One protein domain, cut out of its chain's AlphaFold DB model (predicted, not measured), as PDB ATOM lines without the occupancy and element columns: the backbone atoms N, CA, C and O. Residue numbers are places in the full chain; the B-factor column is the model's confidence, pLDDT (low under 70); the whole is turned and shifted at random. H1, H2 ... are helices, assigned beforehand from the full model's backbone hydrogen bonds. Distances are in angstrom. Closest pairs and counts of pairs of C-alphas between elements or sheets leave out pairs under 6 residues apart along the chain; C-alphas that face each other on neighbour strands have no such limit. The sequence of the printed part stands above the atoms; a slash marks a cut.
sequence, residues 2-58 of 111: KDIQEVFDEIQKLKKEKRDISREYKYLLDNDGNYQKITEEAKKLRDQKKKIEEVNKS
ATOM      1  N   LYS A   2     131.914 122.850 178.775       82.88
ATOM      2  CA  LYS A   2     131.054 124.042 178.623       82.88
ATOM      3  C   LYS A   2     131.784 125.275 179.157       82.88
ATOM      4  O   LYS A   2     132.529 125.139 180.129       82.88
ATOM      5  N   ASP A   3     131.562 126.435 178.549       93.38
ATOM      6  CA  ASP A   3     132.092 127.690 179.086       93.38
ATOM      7  C   ASP A   3     131.359 128.083 180.385       93.38
ATOM      8  O   ASP A   3     130.201 127.719 180.606       93.38
ATOM      9  N   ILE A   4     132.028 128.829 181.268       90.50
ATOM     10  CA  ILE A   4     131.459 129.273 182.546       90.50
ATOM     11  C   ILE A   4     130.208 130.130 182.339       90.50
ATOM     12  O   ILE A   4     129.261 130.024 183.120       90.50
ATOM     13  N   GLN A   5     130.173 130.927 181.266       91.44
ATOM     14  CA  GLN A   5     129.011 131.730 180.909       91.44
ATOM     15  C   GLN A   5     127.822 130.841 180.518       91.44
ATOM     16  O   GLN A   5     126.721 131.037 181.028       91.44
ATOM     17  N   GLU A   6     128.049 129.805 179.704       93.81
ATOM     18  CA  GLU A   6     127.011 128.845 179.300       93.81
ATOM     19  C   GLU A   6     126.430 128.096 180.508       93.81
ATOM     20  O   GLU A   6     125.210 127.987 180.653       93.81
ATOM     21  N   VAL A   7     127.292 127.624 181.418       93.31
ATOM     22  CA  VAL A   7     126.866 126.955 182.659       93.31
ATOM     23  C   VAL A   7     126.077 127.915 183.550       93.31
ATOM     24  O   VAL A   7     125.045 127.539 184.113       93.31
ATOM     25  N   PHE A   8     126.531 129.163 183.685       93.31
ATOM     26  CA  PHE A   8     125.824 130.170 184.467       93.31
ATOM     27  C   PHE A   8     124.434 130.463 183.890       93.31
ATOM     28  O   PHE A   8     123.459 130.498 184.645       93.31
ATOM     29  N   ASP A   9     124.316 130.608 182.572       95.25
ATOM     30  CA  ASP A   9     123.047 130.877 181.897       95.25
ATOM     31  C   ASP A   9     122.062 129.707 182.028       95.25
ATOM     32  O   ASP A   9     120.876 129.921 182.301       95.25
ATOM     33  N   GLU A  10     122.537 128.463 181.921       95.50
ATOM     34  CA  GLU A  10     121.735 127.268 182.217       95.50
ATOM     35  C   GLU A  10     121.235 127.263 183.669       95.50
ATOM     36  O   GLU A  10     120.042 127.064 183.916       95.50
ATOM     37  N   ILE A  11     122.109 127.574 184.636       93.38
ATOM     38  CA  ILE A  11     121.726 127.702 186.050       93.38
ATOM     39  C   ILE A  11     120.648 128.778 186.229       93.38
ATOM     40  O   ILE A  11     119.705 128.574 186.997       93.38
ATOM     41  N   GLN A  12     120.756 129.928 185.555       94.69
ATOM     42  CA  GLN A  12     119.752 130.994 185.659       94.69
ATOM     43  C   GLN A  12     118.402 130.575 185.071       94.69
ATOM     44  O   GLN A  12     117.366 130.852 185.682       94.69
ATOM     45  N   LYS A  13     118.397 129.870 183.932       97.00
ATOM     46  CA  LYS A  13     117.172 129.322 183.329       97.00
ATOM     47  C   LYS A  13     116.473 128.353 184.284       97.00
ATOM     48  O   LYS A  13     115.306 128.569 184.609       97.00
ATOM     49  N   LEU A  14     117.206 127.379 184.826       97.25
ATOM     50  CA  LEU A  14     116.667 126.402 185.779       97.25
ATOM     51  C   LEU A  14     116.175 127.063 187.075       97.25
ATOM     52  O   LEU A  14     115.122 126.708 187.604       97.25
ATOM     53  N   LYS A  15     116.897 128.068 187.593       95.31
ATOM     54  CA  LYS A  15     116.455 128.842 188.765       95.31
ATOM     55  C   LYS A  15     115.146 129.582 188.508       95.31
ATOM     56  O   LYS A  15     114.318 129.662 189.416       95.31
ATOM     57  N   LYS A  16     114.967 130.141 187.308       96.69
ATOM     58  CA  LYS A  16     113.728 130.821 186.919       96.69
ATOM     59  C   LYS A  16     112.564 129.833 186.882       96.69
ATOM     60  O   LYS A  16     111.579 130.068 187.569       96.69
ATOM     61  N   GLU A  17     112.726 128.720 186.174       97.31
ATOM     62  CA  GLU A  17     111.707 127.672 186.066       97.31
ATOM     63  C   GLU A  17     111.309 127.123 187.443       97.31
ATOM     64  O   GLU A  17     110.135 127.153 187.812       97.31
ATOM     65  N   LYS A  18     112.293 126.754 188.273       96.69
ATOM     66  CA  LYS A  18     112.055 126.317 189.656       96.69
ATOM     67  C   LYS A  18     111.244 127.341 190.444       96.69
ATOM     68  O   LYS A  18     110.357 126.968 191.212       96.69
ATOM     69  N   ARG A  19     111.575 128.629 190.314       96.94
ATOM     70  CA  ARG A  19     110.881 129.706 191.028       96.94
ATOM     71  C   ARG A  19     109.432 129.831 190.573       96.94
ATOM     72  O   ARG A  19     108.575 130.059 191.420       96.94
ATOM     73  N   ASP A  20     109.175 129.704 189.279       96.75
ATOM     74  CA  ASP A  20     107.832 129.839 188.721       96.75
ATOM     75  C   ASP A  20     106.947 128.660 189.175       96.75
ATOM     76  O   ASP A  20     105.888 128.898 189.756       96.75
ATOM     77  N   ILE A  21     107.454 127.421 189.112       97.19
ATOM     78  CA  ILE A  21     106.777 126.228 189.662       97.19
ATOM     79  C   ILE A  21     106.537 126.367 191.173       97.19
ATOM     80  O   ILE A  21     105.448 126.098 191.676       97.19
ATOM     81  N   SER A  22     107.543 126.827 191.926       95.38
ATOM     82  CA  SER A  22     107.414 126.998 193.383       95.38
ATOM     83  C   SER A  22     106.346 128.031 193.756       95.38
ATOM     84  O   SER A  22     105.711 127.904 194.799       95.38
ATOM     85  N   ARG A  23     106.158 129.070 192.932       97.19
ATOM     86  CA  ARG A  23     105.122 130.089 193.149       97.19
ATOM     87  C   ARG A  23     103.729 129.532 192.917       97.19
ATOM     88  O   ARG A  23     102.856 129.791 193.734       97.19
ATOM     89  N   GLU A  24     103.541 128.775 191.842       95.88
ATOM     90  CA  GLU A  24     102.271 128.110 191.557       95.88
ATOM     91  C   GLU A  24     101.915 127.118 192.666       95.88
ATOM     92  O   GLU A  24     100.836 127.200 193.246       95.88
ATOM     93  N   TYR A  25     102.863 126.261 193.049       94.94
ATOM     94  CA  TYR A  25     102.685 125.338 194.165       94.94
ATOM     95  C   TYR A  25     102.297 126.065 195.458       94.94
ATOM     96  O   TYR A  25     101.334 125.684 196.120       94.94
ATOM     97  N   LYS A  26     103.008 127.149 195.799       94.31
ATOM     98  CA  LYS A  26     102.683 127.958 196.976       94.31
ATOM     99  C   LYS A  26     101.280 128.558 196.881       94.31
ATOM    100  O   LYS A  26     100.556 128.528 197.865       94.31
ATOM    101  N   TYR A  27     100.885 129.064 195.715       94.62
ATOM    102  CA  TYR A  27      99.539 129.586 195.504       94.62
ATOM    103  C   TYR A  27      98.471 128.509 195.732       94.62
ATOM    104  O   TYR A  27      97.485 128.771 196.412       94.62
ATOM    105  N   LEU A  28      98.668 127.291 195.220       94.69
ATOM    106  CA  LEU A  28      97.731 126.184 195.439       94.69
ATOM    107  C   LEU A  28      97.594 125.843 196.926       94.69
ATOM    108  O   LEU A  28      96.477 125.703 197.414       94.69
ATOM    109  N   LEU A  29      98.714 125.775 197.652       93.56
ATOM    110  CA  LEU A  29      98.709 125.553 199.099       93.56
ATOM    111  C   LEU A  29      98.010 126.683 199.861       93.56
ATOM    112  O   LEU A  29      97.176 126.424 200.722       93.56
ATOM    113  N   ASP A  30      98.328 127.937 199.536       91.56
ATOM    114  CA  ASP A  30      97.769 129.110 200.210       91.56
ATOM    115  C   ASP A  30      96.246 129.215 200.001       91.56
ATOM    116  O   ASP A  30      95.570 129.814 200.832       91.56
ATOM    117  N   ASN A  31      95.693 128.624 198.935       92.38
ATOM    118  CA  ASN A  31      94.249 128.577 198.669       92.38
ATOM    119  C   ASN A  31      93.565 127.286 199.159       92.38
ATOM    120  O   ASN A  31      92.341 127.173 199.070       92.38
ATOM    121  N   ASP A  32      94.313 126.319 199.694       94.69
ATOM    122  CA  ASP A  32      93.750 125.112 200.293       94.69
ATOM    123  C   ASP A  32      93.360 125.384 201.758       94.69
ATOM    124  O   ASP A  32      94.196 125.555 202.651       94.69
ATOM    125  N   GLY A  33      92.052 125.420 202.026       90.31
ATOM    126  CA  GLY A  33      91.529 125.714 203.363       90.31
ATOM    127  C   GLY A  33      91.865 124.657 204.425       90.31
ATOM    128  O   GLY A  33      91.869 124.973 205.615       90.31
ATOM    129  N   ASN A  34      92.152 123.411 204.038       93.31
ATOM    130  CA  ASN A  34      92.600 122.376 204.970       93.31
ATOM    131  C   ASN A  34      94.084 122.560 205.309       93.31
ATOM    132  O   ASN A  34      94.473 122.498 206.476       93.31
ATOM    133  N   TYR A  35      94.904 122.873 204.304       93.44
ATOM    134  CA  TYR A  35      96.312 123.205 204.490       93.44
ATOM    135  C   TYR A  35      96.500 124.390 205.443       93.44
ATOM    136  O   TYR A  35      97.348 124.327 206.338       93.44
ATOM    137  N   GLN A  36      95.681 125.438 205.314       92.44
ATOM    138  CA  GLN A  36      95.708 126.583 206.229       92.44
ATOM    139  C   GLN A  36      95.445 126.164 207.684       92.44
ATOM    140  O   GLN A  36      96.236 126.494 208.569       92.44
ATOM    141  N   LYS A  37      94.393 125.370 207.931       93.44
ATOM    142  CA  LYS A  37      94.044 124.878 209.278       93.44
ATOM    143  C   LYS A  37      95.164 124.044 209.897       93.44
ATOM    144  O   LYS A  37      95.587 124.311 211.019       93.44
ATOM    145  N   ILE A  38      95.693 123.084 209.139       95.00
ATOM    146  CA  ILE A  38      96.801 122.232 209.590       95.00
ATOM    147  C   ILE A  38      98.044 123.080 209.881       95.00
ATOM    148  O   ILE A  38      98.746 122.841 210.862       95.00
ATOM    149  N   THR A  39      98.318 124.099 209.064       93.88
ATOM    150  CA  THR A  39      99.464 124.995 209.265       93.88
ATOM    151  C   THR A  39      99.333 125.810 210.554       93.88
ATOM    152  O   THR A  39     100.320 125.982 211.274       93.88
ATOM    153  N   GLU A  40      98.131 126.279 210.896       94.12
ATOM    154  CA  GLU A  40      97.877 126.977 212.160       94.12
ATOM    155  C   GLU A  40      98.029 126.063 213.381       94.12
ATOM    156  O   GLU A  40      98.657 126.445 214.372       94.12
ATOM    157  N   GLU A  41      97.497 124.843 213.318       95.50
ATOM    158  CA  GLU A  41      97.663 123.844 214.378       95.50
ATOM    159  C   GLU A  41      99.136 123.469 214.561       95.50
ATOM    160  O   GLU A  41      99.658 123.491 215.680       95.50
ATOM    161  N   ALA A  42      99.843 123.230 213.456       94.81
ATOM    162  CA  ALA A  42     101.274 122.969 213.464       94.81
ATOM    163  C   ALA A  42     102.062 124.139 214.066       94.81
ATOM    164  O   ALA A  42     103.029 123.912 214.794       94.81
ATOM    165  N   LYS A  43     101.654 125.389 213.811       96.00
ATOM    166  CA  LYS A  43     102.267 126.571 214.431       96.00
ATOM    167  C   LYS A  43     102.090 126.557 215.950       96.00
ATOM    168  O   LYS A  43     103.080 126.698 216.661       96.00
ATOM    169  N   LYS A  44     100.877 126.295 216.453       96.00
ATOM    170  CA  LYS A  44     100.615 126.187 217.904       96.00
ATOM    171  C   LYS A  44     101.475 125.102 218.557       96.00
ATOM    172  O   LYS A  44     102.078 125.345 219.601       96.00
ATOM    173  N   LEU A  45     101.570 123.932 217.925       96.12
ATOM    174  CA  LEU A  45     102.400 122.826 218.409       96.12
ATOM    175  C   LEU A  45     103.895 123.174 218.389       96.12
ATOM    176  O   LEU A  45     104.606 122.869 219.345       96.12
ATOM    177  N   ARG A  46     104.382 123.851 217.339       95.56
ATOM    178  CA  ARG A  46     105.771 124.334 217.262       95.56
ATOM    179  C   ARG A  46     106.084 125.343 218.360       95.56
ATOM    180  O   ARG A  46     107.144 125.239 218.965       95.56
ATOM    181  N   ASP A  47     105.174 126.267 218.645       95.38
ATOM    182  CA  ASP A  47     105.365 127.261 219.704       95.38
ATOM    183  C   ASP A  47     105.408 126.598 221.090       95.38
ATOM    184  O   ASP A  47     106.250 126.942 221.919       95.38
ATOM    185  N   GLN A  48     104.547 125.605 221.340       94.75
ATOM    186  CA  GLN A  48     104.590 124.802 222.568       94.75
ATOM    187  C   GLN A  48     105.901 124.016 222.691       94.75
ATOM    188  O   GLN A  48     106.552 124.072 223.732       94.75
ATOM    189  N   LYS A  49     106.318 123.336 221.617       95.25
ATOM    190  CA  LYS A  49     107.593 122.610 221.548       95.25
ATOM    191  C   LYS A  49     108.779 123.533 221.820       95.25
ATOM    192  O   LYS A  49     109.607 123.206 222.660       95.25
ATOM    193  N   LYS A  50     108.824 124.707 221.180       94.81
ATOM    194  CA  LYS A  50     109.906 125.687 221.342       94.81
ATOM    195  C   LYS A  50     110.044 126.142 222.792       94.81
ATOM    196  O   LYS A  50     111.158 126.218 223.286       94.81
ATOM    197  N   LYS A  51     108.931 126.378 223.496       94.12
ATOM    198  CA  LYS A  51     108.965 126.723 224.929       94.12
ATOM    199  C   LYS A  51     109.594 125.618 225.774       94.12
ATOM    200  O   LYS A  51     110.398 125.907 226.651       94.12
ATOM    201  N   ILE A  52     109.238 124.360 225.512       94.00
ATOM    202  CA  ILE A  52     109.819 123.214 226.224       94.00
ATOM    203  C   ILE A  52     111.320 123.128 225.930       94.00
ATOM    204  O   ILE A  52     112.113 122.951 226.848       94.00
ATOM    205  N   GLU A  53     111.715 123.288 224.669       92.38
ATOM    206  CA  GLU A  53     113.119 123.270 224.259       92.38
ATOM    207  C   GLU A  53     113.917 124.402 224.909       92.38
ATOM    208  O   GLU A  53     114.976 124.138 225.458       92.38
ATOM    209  N   GLU A  54     113.400 125.632 224.918       90.88
ATOM    210  CA  GLU A  54     114.060 126.797 225.522       90.88
ATOM    211  C   GLU A  54     114.277 126.631 227.027       90.88
ATOM    212  O   GLU A  54     115.359 126.936 227.518       90.88
ATOM    213  N   VAL A  55     113.294 126.090 227.754       92.69
ATOM    214  CA  VAL A  55     113.422 125.821 229.199       92.69
ATOM    215  C   VAL A  55     114.510 124.785 229.497       92.69
ATOM    216  O   VAL A  55     115.168 124.867 230.529       92.69
ATOM    217  N   ASN A  56     114.707 123.812 228.605       91.44
ATOM    218  CA  ASN A  56     115.680 122.734 228.788       91.44
ATOM    219  C   ASN A  56     117.017 122.996 228.076       91.44
ATOM    220  O   ASN A  56     117.936 122.180 228.167       91.44
ATOM    221  N   LYS A  57     117.142 124.108 227.343       91.19
ATOM    222  CA  LYS A  57     118.341 124.418 226.572       91.19
ATOM    223  C   LYS A  57     119.456 124.855 227.513       91.19
ATOM    224  O   LYS A  57     119.330 125.834 228.241       91.19
ATOM    225  N   SER A  58     120.579 124.145 227.457       91.62
ATOM    226  CA  SER A  58     121.788 124.566 228.160       91.62
ATOM    227  C   SER A  58     122.341 125.852 227.532       91.62
ATOM    228  O   SER A  58     122.567 125.856 226.319       91.62
TER     229      SER A  58
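AT A GLANCE: This is residues 2 to 58 of the 111 residues of an uncharacterized protein of Candidatus Moranbacteria bacterium GW2011_GWF1_35_5 (UniProt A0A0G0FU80). Two long straight helices meet near their ends and make a wide open corner, an L whose arms are H1 and H2. The arms stand free, and the whole lies nearly flat. The printed part has 57 residues with two named helices, H1 then H2, and no named strand; the class is all helix. It is extended, with a radius of gyration of the C-alphas of 19.6 A and spans of 53 by 38 by 8 A.

IN THESE COORDINATES: H1 runs from Ile 4, C-alpha at (131.459, 129.273, 182.546), to Asp 30, 38.0 A from first to last C-alpha. H2 runs from Gly 33 to Asn 56, C-alpha at (115.680, 122.734, 228.788), over 35.2 A.

HOW THE PARTS SIT: H1 and H2 touch only at the corner by their link, and only just, with 3 pairs of C-alphas within 8 A. H1 touches with residues 29 to 30 alone, H2 with residues 35 to 36 alone. The closest C-alphas are those of Leu 29 and Tyr 35, 6.3 A apart. Their lines are about perpendicular, at 76 degrees. In H1 and H2 every O i to N i+4 pair is within hydrogen-bond range.

THE WHOLE: The C-alphas of Lys 2 and Val 55 are the two farthest apart, at 53.6 A. The link from H1 to H2 is tight, with 2 residues. The printed part has no cut. Its mean pLDDT is 94.1, and no printed residue is under 70.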